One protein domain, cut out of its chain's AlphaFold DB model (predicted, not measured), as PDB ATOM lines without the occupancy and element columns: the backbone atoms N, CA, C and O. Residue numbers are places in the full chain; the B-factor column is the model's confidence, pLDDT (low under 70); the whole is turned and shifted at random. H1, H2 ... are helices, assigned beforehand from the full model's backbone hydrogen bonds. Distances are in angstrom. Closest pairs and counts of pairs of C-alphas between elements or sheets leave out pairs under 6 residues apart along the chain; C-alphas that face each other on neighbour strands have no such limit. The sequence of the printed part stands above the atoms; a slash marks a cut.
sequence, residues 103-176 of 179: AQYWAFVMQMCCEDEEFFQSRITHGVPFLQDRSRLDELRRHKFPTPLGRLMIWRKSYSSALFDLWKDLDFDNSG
ATOM      1  N   ALA A 103     -44.097  29.245  40.734       88.69
ATOM      2  CA  ALA A 103     -43.752  28.149  41.631       88.69
ATOM      3  C   ALA A 103     -43.788  26.775  40.941       88.69
ATOM      4  O   ALA A 103     -42.845  25.997  41.071       88.69
ATOM      5  N   GLN A 104     -44.846  26.478  40.177       89.62
ATOM      6  CA  GLN A 104     -44.961  25.210  39.442       89.62
ATOM      7  C   GLN A 104     -43.848  25.062  38.408       89.62
ATOM      8  O   GLN A 104     -43.217  24.014  38.339       89.62
ATOM      9  N   TYR A 105     -43.599  26.111  37.624       91.31
ATOM     10  CA  TYR A 105     -42.558  26.112  36.603       91.31
ATOM     11  C   TYR A 105     -41.186  25.797  37.205       91.31
ATOM     12  O   TYR A 105     -40.515  24.861  36.771       91.31
ATOM     13  N   TRP A 106     -40.807  26.512  38.264       88.19
ATOM     14  CA  TRP A 106     -39.498  26.336  38.883       88.19
ATOM     15  C   TRP A 106     -39.369  25.048  39.697       88.19
ATOM     16  O   TRP A 106     -38.269  24.508  39.787       88.19
ATOM     17  N   ALA A 107     -40.467  24.479  40.203       88.06
ATOM     18  CA  ALA A 107     -40.433  23.126  40.755       88.06
ATOM     19  C   ALA A 107     -40.005  22.090  39.708       88.06
ATOM     20  O   ALA A 107     -39.142  21.264  40.004       88.06
ATOM     21  N   PHE A 108     -40.519  22.165  38.475       88.75
ATOM     22  CA  PHE A 108     -40.065  21.270  37.407       88.75
ATOM     23  C   PHE A 108     -38.609  21.526  37.018       88.75
ATOM     24  O   PHE A 108     -37.827  20.579  36.981       88.75
ATOM     25  N   VAL A 109     -38.226  22.784  36.781       88.62
ATOM     26  CA  VAL A 109     -36.851  23.125  36.378       88.62
ATOM     27  C   VAL A 109     -35.833  22.625  37.409       88.62
ATOM     28  O   VAL A 109     -34.878  21.930  37.059       88.62
ATOM     29  N   MET A 110     -36.056  22.908  38.695       85.56
ATOM     30  CA  MET A 110     -35.085  22.571  39.738       85.56
ATOM     31  C   MET A 110     -35.098  21.084  40.115       85.56
ATOM     32  O   MET A 110     -34.036  20.513  40.345       85.56
ATOM     33  N   GLN A 111     -36.269  20.437  40.185       85.38
ATOM     34  CA  GLN A 111     -36.361  19.043  40.653       85.38
ATOM     35  C   GLN A 111     -36.180  18.023  39.526       85.38
ATOM     36  O   GLN A 111     -35.714  16.917  39.783       85.38
ATOM     37  N   MET A 112     -36.535  18.370  38.285       82.56
ATOM     38  CA  MET A 112     -36.537  17.426  37.161       82.56
ATOM     39  C   MET A 112     -35.456  17.719  36.135       82.56
ATOM     40  O   MET A 112     -34.942  16.792  35.520       82.56
ATOM     41  N   CYS A 113     -35.099  18.981  35.936       82.75
ATOM     42  CA  CYS A 113     -34.159  19.366  34.889       82.75
ATOM     43  C   CYS A 113     -32.802  19.802  35.445       82.75
ATOM     44  O   CYS A 113     -32.029  20.408  34.721       82.75
ATOM     45  N   CYS A 114     -32.482  19.476  36.703       80.81
ATOM     46  CA  CYS A 114     -31.196  19.810  37.327       80.81
ATOM     47  C   CYS A 114     -30.839  21.304  37.204       80.81
ATOM     48  O   CYS A 114     -29.686  21.639  36.950       80.81
ATOM     49  N   GLU A 115     -31.831  22.183  37.378       84.75
ATOM     50  CA  GLU A 115     -31.695  23.641  37.220       84.75
ATOM     51  C   GLU A 115     -31.501  24.117  35.758       84.75
ATOM     52  O   GLU A 115     -31.298  25.307  35.532       84.75
ATOM     53  N   ASP A 116     -31.619  23.230  34.762       87.81
ATOM     54  CA  ASP A 116     -31.539  23.560  33.333       87.81
ATOM     55  C   ASP A 116     -32.910  23.995  32.786       87.81
ATOM     56  O   ASP A 116     -33.780  23.189  32.431       87.81
ATOM     57  N   GLU A 117     -33.111  25.312  32.758       90.00
ATOM     58  CA  GLU A 117     -34.342  25.924  32.273       90.00
ATOM     59  C   GLU A 117     -34.559  25.699  30.769       90.00
ATOM     60  O   GLU A 117     -35.676  25.381  30.352       90.00
ATOM     61  N   GLU A 118     -33.515  25.826  29.948       90.50
ATOM     62  CA  GLU A 118     -33.619  25.667  28.493       90.50
ATOM     63  C   GLU A 118     -34.016  24.234  28.127       90.50
ATOM     64  O   GLU A 118     -34.894  24.009  27.283       90.50
ATOM     65  N   PHE A 119     -33.426  23.255  28.817       89.56
ATOM     66  CA  PHE A 119     -33.788  21.854  28.665       89.56
ATOM     67  C   PHE A 119     -35.249  21.598  29.045       89.56
ATOM     68  O   PHE A 119     -35.967  20.915  28.303       89.56
ATOM     69  N   PHE A 120     -35.722  22.176  30.156       91.44
ATOM     70  CA  PHE A 120     -37.128  22.080  30.543       91.44
ATOM     71  C   PHE A 120     -38.052  22.677  29.477       91.44
ATOM     72  O   PHE A 120     -38.986  22.001  29.037       91.44
ATOM     73  N   GLN A 121     -37.779  23.907  29.026       93.12
ATOM     74  CA  GLN A 121     -38.585  24.584  28.008       93.12
ATOM     75  C   GLN A 121     -38.688  23.735  26.739       93.12
ATOM     76  O   GLN A 121     -39.798  23.446  26.290       93.12
ATOM     77  N   SER A 122     -37.553  23.241  26.234       90.94
ATOM     78  CA  SER A 122     -37.502  22.354  25.069       90.94
ATOM     79  C   SER A 122     -38.406  21.127  25.245       90.94
ATOM     80  O   SER A 122     -39.251  20.846  24.391       90.94
ATOM     81  N   ARG A 123     -38.323  20.438  26.392       88.44
ATOM     82  CA  ARG A 123     -39.116  19.231  26.691       88.44
ATOM     83  C   ARG A 123     -40.621  19.473  26.748       88.44
ATOM     84  O   ARG A 123     -41.387  18.573  26.386       88.44
ATOM     85  N   ILE A 124     -41.052  20.635  27.236       91.12
ATOM     86  CA  ILE A 124     -42.482  20.923  27.392       91.12
ATOM     87  C   ILE A 124     -43.113  21.523  26.140       91.12
ATOM     88  O   ILE A 124     -44.314  21.332  25.943       91.12
ATOM     89  N   THR A 125     -42.331  22.188  25.284       93.50
ATOM     90  CA  THR A 125     -42.815  22.757  24.016       93.50
ATOM     91  C   THR A 125     -42.682  21.807  22.832       93.50
ATOM     92  O   THR A 125     -43.353  22.008  21.823       93.50
ATOM     93  N   HIS A 126     -41.835  20.776  22.917       88.75
ATOM     94  CA  HIS A 126     -41.690  19.811  21.830       88.75
ATOM     95  C   HIS A 126     -42.904  18.879  21.737       88.75
ATOM     96  O   HIS A 126     -43.439  18.426  22.753       88.75
ATOM     97  N   GLY A 127     -43.331  18.590  20.506       86.31
ATOM     98  CA  GLY A 127     -44.391  17.626  20.235       86.31
ATOM     99  C   GLY A 127     -43.957  16.212  20.608       86.31
ATOM    100  O   GLY A 127     -42.813  15.832  20.365       86.31
ATOM    101  N   VAL A 128     -44.856  15.426  21.202       84.12
ATOM    102  CA  VAL A 128     -44.570  14.022  21.532       84.12
ATOM    103  C   VAL A 128     -45.516  13.073  20.787       84.12
ATOM    104  O   VAL A 128     -46.727  13.317  20.768       84.12
ATOM    105  N   PRO A 129     -45.013  11.959  20.211       83.12
ATOM    106  CA  PRO A 129     -45.821  11.077  19.361       83.12
ATOM    107  C   PRO A 129     -47.085  10.537  20.041       83.12
ATOM    108  O   PRO A 129     -48.156  10.480  19.435       83.12
ATOM    109  N   PHE A 130     -47.005  10.193  21.330       82.19
ATOM    110  CA  PHE A 130     -48.149   9.664  22.080       82.19
ATOM    111  C   PHE A 130     -49.234  10.716  22.379       82.19
ATOM    112  O   PHE A 130     -50.363  10.349  22.700       82.19
ATOM    113  N   LEU A 131     -48.931  12.012  22.219       82.94
ATOM    114  CA  LEU A 131     -49.911  13.103  22.264       82.94
ATOM    115  C   LEU A 131     -50.348  13.560  20.864       82.94
ATOM    116  O   LEU A 131     -50.923  14.642  20.735       82.94
ATOM    117  N   GLN A 132     -50.137  12.739  19.825       87.19
ATOM    118  CA  GLN A 132     -50.432  13.094  18.429       87.19
ATOM    119  C   GLN A 132     -49.692  14.377  18.021       87.19
ATOM    120  O   GLN A 132     -50.305  15.329  17.539       87.19
ATOM    121  N   ASP A 133     -48.393  14.423  18.327       88.00
ATOM    122  CA  ASP A 133     -47.476  15.539  18.064       88.00
ATOM    123  C   ASP A 133     -47.824  16.861  18.770       88.00
ATOM    124  O   ASP A 133     -47.181  17.884  18.533       88.00
ATOM    125  N   ARG A 134     -48.791  16.859  19.698       89.31
ATOM    126  CA  ARG A 134     -49.002  17.991  20.610       89.31
ATOM    127  C   ARG A 134     -47.879  18.079  21.631       89.31
ATOM    128  O   ARG A 134     -47.330  17.061  22.060       89.31
ATOM    129  N   SER A 135     -47.582  19.303  22.055       92.56
ATOM    130  CA  SER A 135     -46.650  19.532  23.152       92.56
ATOM    131  C   SER A 135     -47.288  19.198  24.503       92.56
ATOM    132  O   SER A 135     -48.514  19.216  24.668       92.56
ATOM    133  N   ARG A 136     -46.453  18.923  25.507       90.75
ATOM    134  CA  ARG A 136     -46.924  18.740  26.890       90.75
ATOM    135  C   ARG A 136     -47.553  20.025  27.438       90.75
ATOM    136  O   ARG A 136     -48.533  19.964  28.179       90.75
ATOM    137  N   LEU A 137     -47.033  21.186  27.030       93.12
ATOM    138  CA  LEU A 137     -47.589  22.494  27.369       93.12
ATOM    139  C   LEU A 137     -49.012  22.676  26.814       93.12
ATOM    140  O   LEU A 137     -49.888  23.167  27.530       93.12
ATOM    141  N   ASP A 138     -49.271  22.243  25.578       91.00
ATOM    142  CA  ASP A 138     -50.614  22.297  24.986       91.00
ATOM    143  C   ASP A 138     -51.602  21.409  25.743       91.00
ATOM    144  O   ASP A 138     -52.749  21.802  25.973       91.00
ATOM    145  N   GLU A 139     -51.161  20.229  26.177       88.88
ATOM    146  CA  GLU A 139     -52.001  19.319  26.951       88.88
ATOM    147  C   GLU A 139     -52.331  19.900  28.334       88.88
ATOM    148  O   GLU A 139     -53.498  19.927  28.738       88.88
ATOM    149  N   LEU A 140     -51.346  20.483  29.027       90.00
ATOM    150  CA  LEU A 140     -51.590  21.217  30.271       90.00
ATOM    151  C   LEU A 140     -52.577  22.372  30.071       90.00
ATOM    152  O   LEU A 140     -53.503  22.544  30.872       90.00
ATOM    153  N   ARG A 141     -52.425  23.143  28.987       91.31
ATOM    154  CA  ARG A 141     -53.324  24.256  28.660       91.31
ATOM    155  C   ARG A 141     -54.763  23.772  28.465       91.31
ATOM    156  O   ARG A 141     -55.684  24.424  28.954       91.31
ATOM    157  N   ARG A 142     -54.977  22.607  27.840       87.69
ATOM    158  CA  ARG A 142     -56.311  21.989  27.685       87.69
ATOM    159  C   ARG A 142     -56.942  21.589  29.016       87.69
ATOM    160  O   ARG A 142     -58.156  21.715  29.165       87.69
ATOM    161  N   HIS A 143     -56.144  21.122  29.976       86.56
ATOM    162  CA  HIS A 143     -56.631  20.789  31.316       86.56
ATOM    163  C   HIS A 143     -56.923  22.030  32.167       86.56
ATOM    164  O   HIS A 143     -57.874  22.020  32.947       86.56
ATOM    165  N   LYS A 144     -56.134  23.100  32.012       86.00
ATOM    166  CA  LYS A 144     -56.335  24.364  32.734       86.00
ATOM    167  C   LYS A 144     -57.511  25.170  32.178       86.00
ATOM    168  O   LYS A 144     -58.299  25.724  32.941       86.00
ATOM    169  N   PHE A 145     -57.659  25.188  30.855       87.00
ATOM    170  CA  PHE A 145     -58.696  25.928  30.135       87.00
ATOM    171  C   PHE A 145     -59.501  24.996  29.216       87.00
ATOM    172  O   PHE A 145     -59.411  25.084  27.988       87.00
ATOM    173  N   PRO A 146     -60.308  24.083  29.782       83.06
ATOM    174  CA  PRO A 146     -61.053  23.126  28.981       83.06
ATOM    175  C   PRO A 146     -62.164  23.824  28.188       83.06
ATOM    176  O   PRO A 146     -62.988  24.560  28.749       83.06
ATOM    177  N   THR A 147     -62.227  23.538  26.884       82.31
ATOM    178  CA  THR A 147     -63.349  23.935  26.016       82.31
ATOM    179  C   THR A 147     -64.658  23.298  26.505       82.31
ATOM    180  O   THR A 147     -64.609  22.318  27.246       82.31
ATOM    181  N   PRO A 148     -65.848  23.778  26.098       81.56
ATOM    182  CA  PRO A 148     -67.116  23.161  26.505       81.56
ATOM    183  C   PRO A 148     -67.195  21.655  26.194       81.56
ATOM    184  O   PRO A 148     -67.569  20.865  27.057       81.56
ATOM    185  N   LEU A 149     -66.747  21.244  25.002       75.19
ATOM    186  CA  LEU A 149     -66.600  19.829  24.635       75.19
ATOM    187  C   LEU A 149     -65.491  19.139  25.443       75.19
ATOM    188  O   LEU A 149     -65.651  18.003  25.880       75.19
ATOM    189  N   GLY A 150     -64.389  19.843  25.700       71.31
ATOM    190  CA  GLY A 150     -63.319  19.384  26.578       71.31
ATOM    191  C   GLY A 150     -63.816  19.072  27.988       71.31
ATOM    192  O   GLY A 150     -63.469  18.031  28.517       71.31
ATOM    193  N   ARG A 151     -64.696  19.885  28.581       71.69
ATOM    194  CA  ARG A 151     -65.274  19.625  29.915       71.69
ATOM    195  C   ARG A 151     -66.108  18.346  29.957       71.69
ATOM    196  O   ARG A 151     -66.108  17.664  30.977       71.69
ATOM    197  N   LEU A 152     -66.787  18.010  28.858       69.25
ATOM    198  CA  LEU A 152     -67.542  16.761  28.727       69.25
ATOM    199  C   LEU A 152     -66.615  15.540  28.608       69.25
ATOM    200  O   LEU A 152     -66.932  14.487  29.149       69.25
ATOM    201  N   MET A 153     -65.457  15.685  27.953       67.31
ATOM    202  CA  MET A 153     -64.487  14.593  27.768       67.31
ATOM    203  C   MET A 153     -63.460  14.456  28.909       67.31
ATOM    204  O   MET A 153     -62.992  13.356  29.186       67.31
ATOM    205  N   ILE A 154     -63.129  15.545  29.609       62.84
ATOM    206  CA  ILE A 154     -62.133  15.617  30.699       62.84
ATOM    207  C   ILE A 154     -62.758  15.236  32.056       62.84
ATOM    208  O   ILE A 154     -62.139  15.417  33.098       62.84
ATOM    209  N   TRP A 155     -63.951  14.629  32.070       54.53
ATOM    210  CA  TRP A 155     -64.756  14.292  33.262       54.53
ATOM    211  C   TRP A 155     -64.041  13.466  34.360       54.53
ATOM    212  O   TRP A 155     -64.638  13.156  35.386       54.53
ATOM    213  N   ARG A 156     -62.765  13.098  34.180       59.16
ATOM    214  CA  ARG A 156     -61.944  12.358  35.145       59.16
ATOM    215  C   ARG A 156     -60.624  13.008  35.569       59.16
ATOM    216  O   ARG A 156     -60.062  12.534  36.551       59.16
ATOM    217  N   LYS A 157     -60.099  14.035  34.886       73.50
ATOM    218  CA  LYS A 157     -58.704  14.470  35.112       73.50
ATOM    219  C   LYS A 157     -58.579  15.965  35.400       73.50
ATOM    220  O   LYS A 157     -58.756  16.798  34.513       73.50
ATOM    221  N   SER A 158     -58.266  16.294  36.653       83.12
ATOM    222  CA  SER A 158     -58.022  17.668  37.103       83.12
ATOM    223  C   SER A 158     -56.700  18.221  36.559       83.12
ATOM    224  O   SER A 158     -55.809  17.465  36.175       83.12
ATOM    225  N   TYR A 159     -56.544  19.547  36.586       84.19
ATOM    226  CA  TYR A 159     -55.280  20.205  36.245       84.19
ATOM    227  C   TYR A 159     -54.112  19.713  37.120       84.19
ATOM    228  O   TYR A 159     -53.057  19.379  36.591       84.19
ATOM    229  N   SER A 160     -54.318  19.542  38.433       81.38
ATOM    230  CA  SER A 160     -53.298  18.966  39.324       81.38
ATOM    231  C   SER A 160     -52.915  17.533  38.934       81.38
ATOM    232  O   SER A 160     -51.749  17.162  39.008       81.38
ATOM    233  N   SER A 161     -53.874  16.727  38.461       83.06
ATOM    234  CA  SER A 161     -53.572  15.389  37.940       83.06
ATOM    235  C   SER A 161     -52.777  15.442  36.634       83.06
ATOM    236  O   SER A 161     -51.955  14.565  36.400       83.06
ATOM    237  N   ALA A 162     -53.002  16.447  35.784       86.81
ATOM    238  CA  ALA A 162     -52.211  16.647  34.573       86.81
ATOM    239  C   ALA A 162     -50.772  17.100  34.884       86.81
ATOM    240  O   ALA A 162     -49.844  16.627  34.238       86.81
ATOM    241  N   LEU A 163     -50.576  17.940  35.907       86.88
ATOM    242  CA  LEU A 163     -49.243  18.311  36.400       86.88
ATOM    243  C   LEU A 163     -48.467  17.109  36.943       86.88
ATOM    244  O   LEU A 163     -47.282  16.956  36.659       86.88
ATOM    245  N   PHE A 164     -49.134  16.241  37.702       85.44
ATOM    246  CA  PHE A 164     -48.508  15.027  38.221       85.44
ATOM    247  C   PHE A 164     -48.111  14.047  37.110       85.44
ATOM    248  O   PHE A 164     -47.052  13.427  37.183       85.44
ATOM    249  N   ASP A 165     -48.923  13.926  36.061       85.94
ATOM    250  CA  ASP A 165     -48.569  13.088  34.916       85.94
ATOM    251  C   ASP A 165     -47.422  13.694  34.099       85.94
ATOM    252  O   ASP A 165     -46.518  12.962  33.713       85.94
ATOM    253  N   LEU A 166     -47.370  15.024  33.939       86.69
ATOM    254  CA  LEU A 166     -46.193  15.692  33.374       86.69
ATOM    255  C   LEU A 166     -44.925  15.361  34.174       86.69
ATOM    256  O   LEU A 166     -43.891  15.053  33.586       86.69
ATOM    257  N   TRP A 167     -44.996  15.419  35.507       87.31
ATOM    258  CA  TRP A 167     -43.868  15.051  36.361       87.31
ATOM    259  C   TRP A 167     -43.402  13.619  36.090       87.31
ATOM    260  O   TRP A 167     -42.212  13.410  35.868       87.31
ATOM    261  N   LYS A 168     -44.328  12.654  36.049       84.56
ATOM    262  CA  LYS A 168     -44.003  11.253  35.751       84.56
ATOM    263  C   LYS A 168     -43.364  11.077  34.384       84.56
ATOM    264  O   LYS A 168     -42.389  10.344  34.277       84.56
ATOM    265  N   ASP A 169     -43.899  11.739  33.365       83.69
ATOM    266  CA  ASP A 169     -43.370  11.652  32.007       83.69
ATOM    267  C   ASP A 169     -41.928  12.175  31.947       83.69
ATOM    268  O   ASP A 169     -41.070  11.561  31.316       83.69
ATOM    269  N   LEU A 170     -41.646  13.290  32.629       83.31
ATOM    270  CA  LEU A 170     -40.299  13.863  32.696       83.31
ATOM    271  C   LEU A 170     -39.345  13.008  33.544       83.31
ATOM    272  O   LEU A 170     -38.194  12.827  33.157       83.31
ATOM    273  N   ASP A 171     -39.803  12.454  34.670       81.75
ATOM    274  CA  ASP A 171     -39.002  11.541  35.502       81.75
ATOM    275  C   ASP A 171     -38.640  10.271  34.728       81.75
ATOM    276  O   ASP A 171     -37.490   9.827  34.731       81.75
ATOM    277  N   PHE A 172     -39.611   9.728  33.991       78.88
ATOM    278  CA  PHE A 172     -39.412   8.572  33.133       78.88
ATOM    279  C   PHE A 172     -38.394   8.865  32.025       78.88
ATOM    280  O   PHE A 172     -37.429   8.113  31.877       78.88
ATOM    281  N   ASP A 173     -38.544   9.991  31.320       77.00
ATOM    282  CA  ASP A 173     -37.602  10.447  30.290       77.00
ATOM    283  C   ASP A 173     -36.169  10.587  30.828       77.00
ATOM    284  O   ASP A 173     -35.207  10.203  30.158       77.00
ATOM    285  N   ASN A 174     -36.022  11.114  32.045       74.31
ATOM    286  CA  ASN A 174     -34.728  11.303  32.699       74.31
ATOM    287  C   ASN A 174     -34.104   9.998  33.204       74.31
ATOM    288  O   ASN A 174     -32.885   9.907  33.330       74.31
ATOM    289  N   SER A 175     -34.919   8.982  33.489       72.62
ATOM    290  CA  SER A 175     -34.436   7.680  33.955       72.62
ATOM    291  C   SER A 175     -33.773   6.836  32.854       72.62
ATOM    292  O   SER A 175     -33.195   5.795  33.155       72.62
ATOM    293  N   GLY A 176     -33.848   7.263  31.584       60.38
ATOM    294  CA  GLY A 176     -33.273   6.539  30.445       60.38
ATOM    295  C   GLY A 176     -33.984   5.222  30.110       60.38
ATOM    296  O   GLY A 176     -33.490   4.465  29.279       60.38
TER     297      GLY A 176
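What this domain is: This is residues 103 to 176 of the 179 residues of an uncharacterized protein of gamma proteobacterium HdN1 (UniProt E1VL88). One long helix, H5, packs with its first half beside H3, which runs opposite ways to it, and with its second half beside H1, which runs the same way, while H2 touches both H1 and H3 at large angles and is near H5 without touching it. At the far end from H1 and H2, the small helix H4 sits in the turn of the chain between H3 and H5, away from the core that H3 and H5 make. The printed part has 74 residues, with five named helices in the order H1, H2, H3, H4, H5 and no named strand; its class is all helix. It is compact, with a radius of gyration of the C-alphas of 12.8 A, and spans 37 by 26 by 19 A.

How they stand to each other: Start at H1, residues 103 to 112, and go on to H2, residues 117 to 125. These two only just touch, with 3 pairs of C-alphas within 8 A; the closest are those of Val 109 and Glu 117, 5.6 A apart, and the lines are about perpendicular at 75 degrees. Next comes H3, residues 136 to 144, which touches H2: the closest C-alphas are those of Ile 124 and Arg 136, 5.0 A apart. Their steep tilt of 69 degrees, the same way, is only just short of about perpendicular. H4, residues 148 to 153, is close to but not clearly touching H3; the closest C-alphas, of Arg 142 and Gly 150, are 7.6 A apart. Last is H5, residues 159 to 174. With residues 159 to 166 alone it touches H3, at a shallow tilt of 15 degrees, opposite ways; look at the closest C-alphas, of His 143 and Tyr 159, 5.1 A apart. With residues 167 to 174 alone it touches H1, at a shallow tilt of 21 degrees, the same way; there the closest C-alphas are those of Met 112 and Asp 171, 6.6 A apart. H2 and H5 are near each other, while H4 and H5 are apart. In H1, H2, H3, H4 and H5 every O i to N i+4 pair is within hydrogen-bond range.

Where its parts are: Find C-alpha 103 at (-43.752, 28.149, 41.631); from there H1 runs 13.7 A to C-alpha 112. H2 covers 12.2 A from C-alpha 117 to C-alpha 125. H3 begins at C-alpha 136, (-46.924, 18.740, 26.890), and covers 12.4 A. H4 measures 9.1 A from C-alpha 148 to C-alpha 153. H5 runs 22.7 A and ends at C-alpha 174, (-34.728, 11.303, 32.699).

The domain as a whole: The two C-alphas farthest apart are those of Pro 148 and Gly 176, 37.9 A. The printed part has no cut and no long link; the link from H2 to H3, 10 residues, is short, and the others are tight. The mean pLDDT of the printed part is 83.6, with residues 152 to 156, of which 152 and 153 belong to H4, and residue 176 under 70.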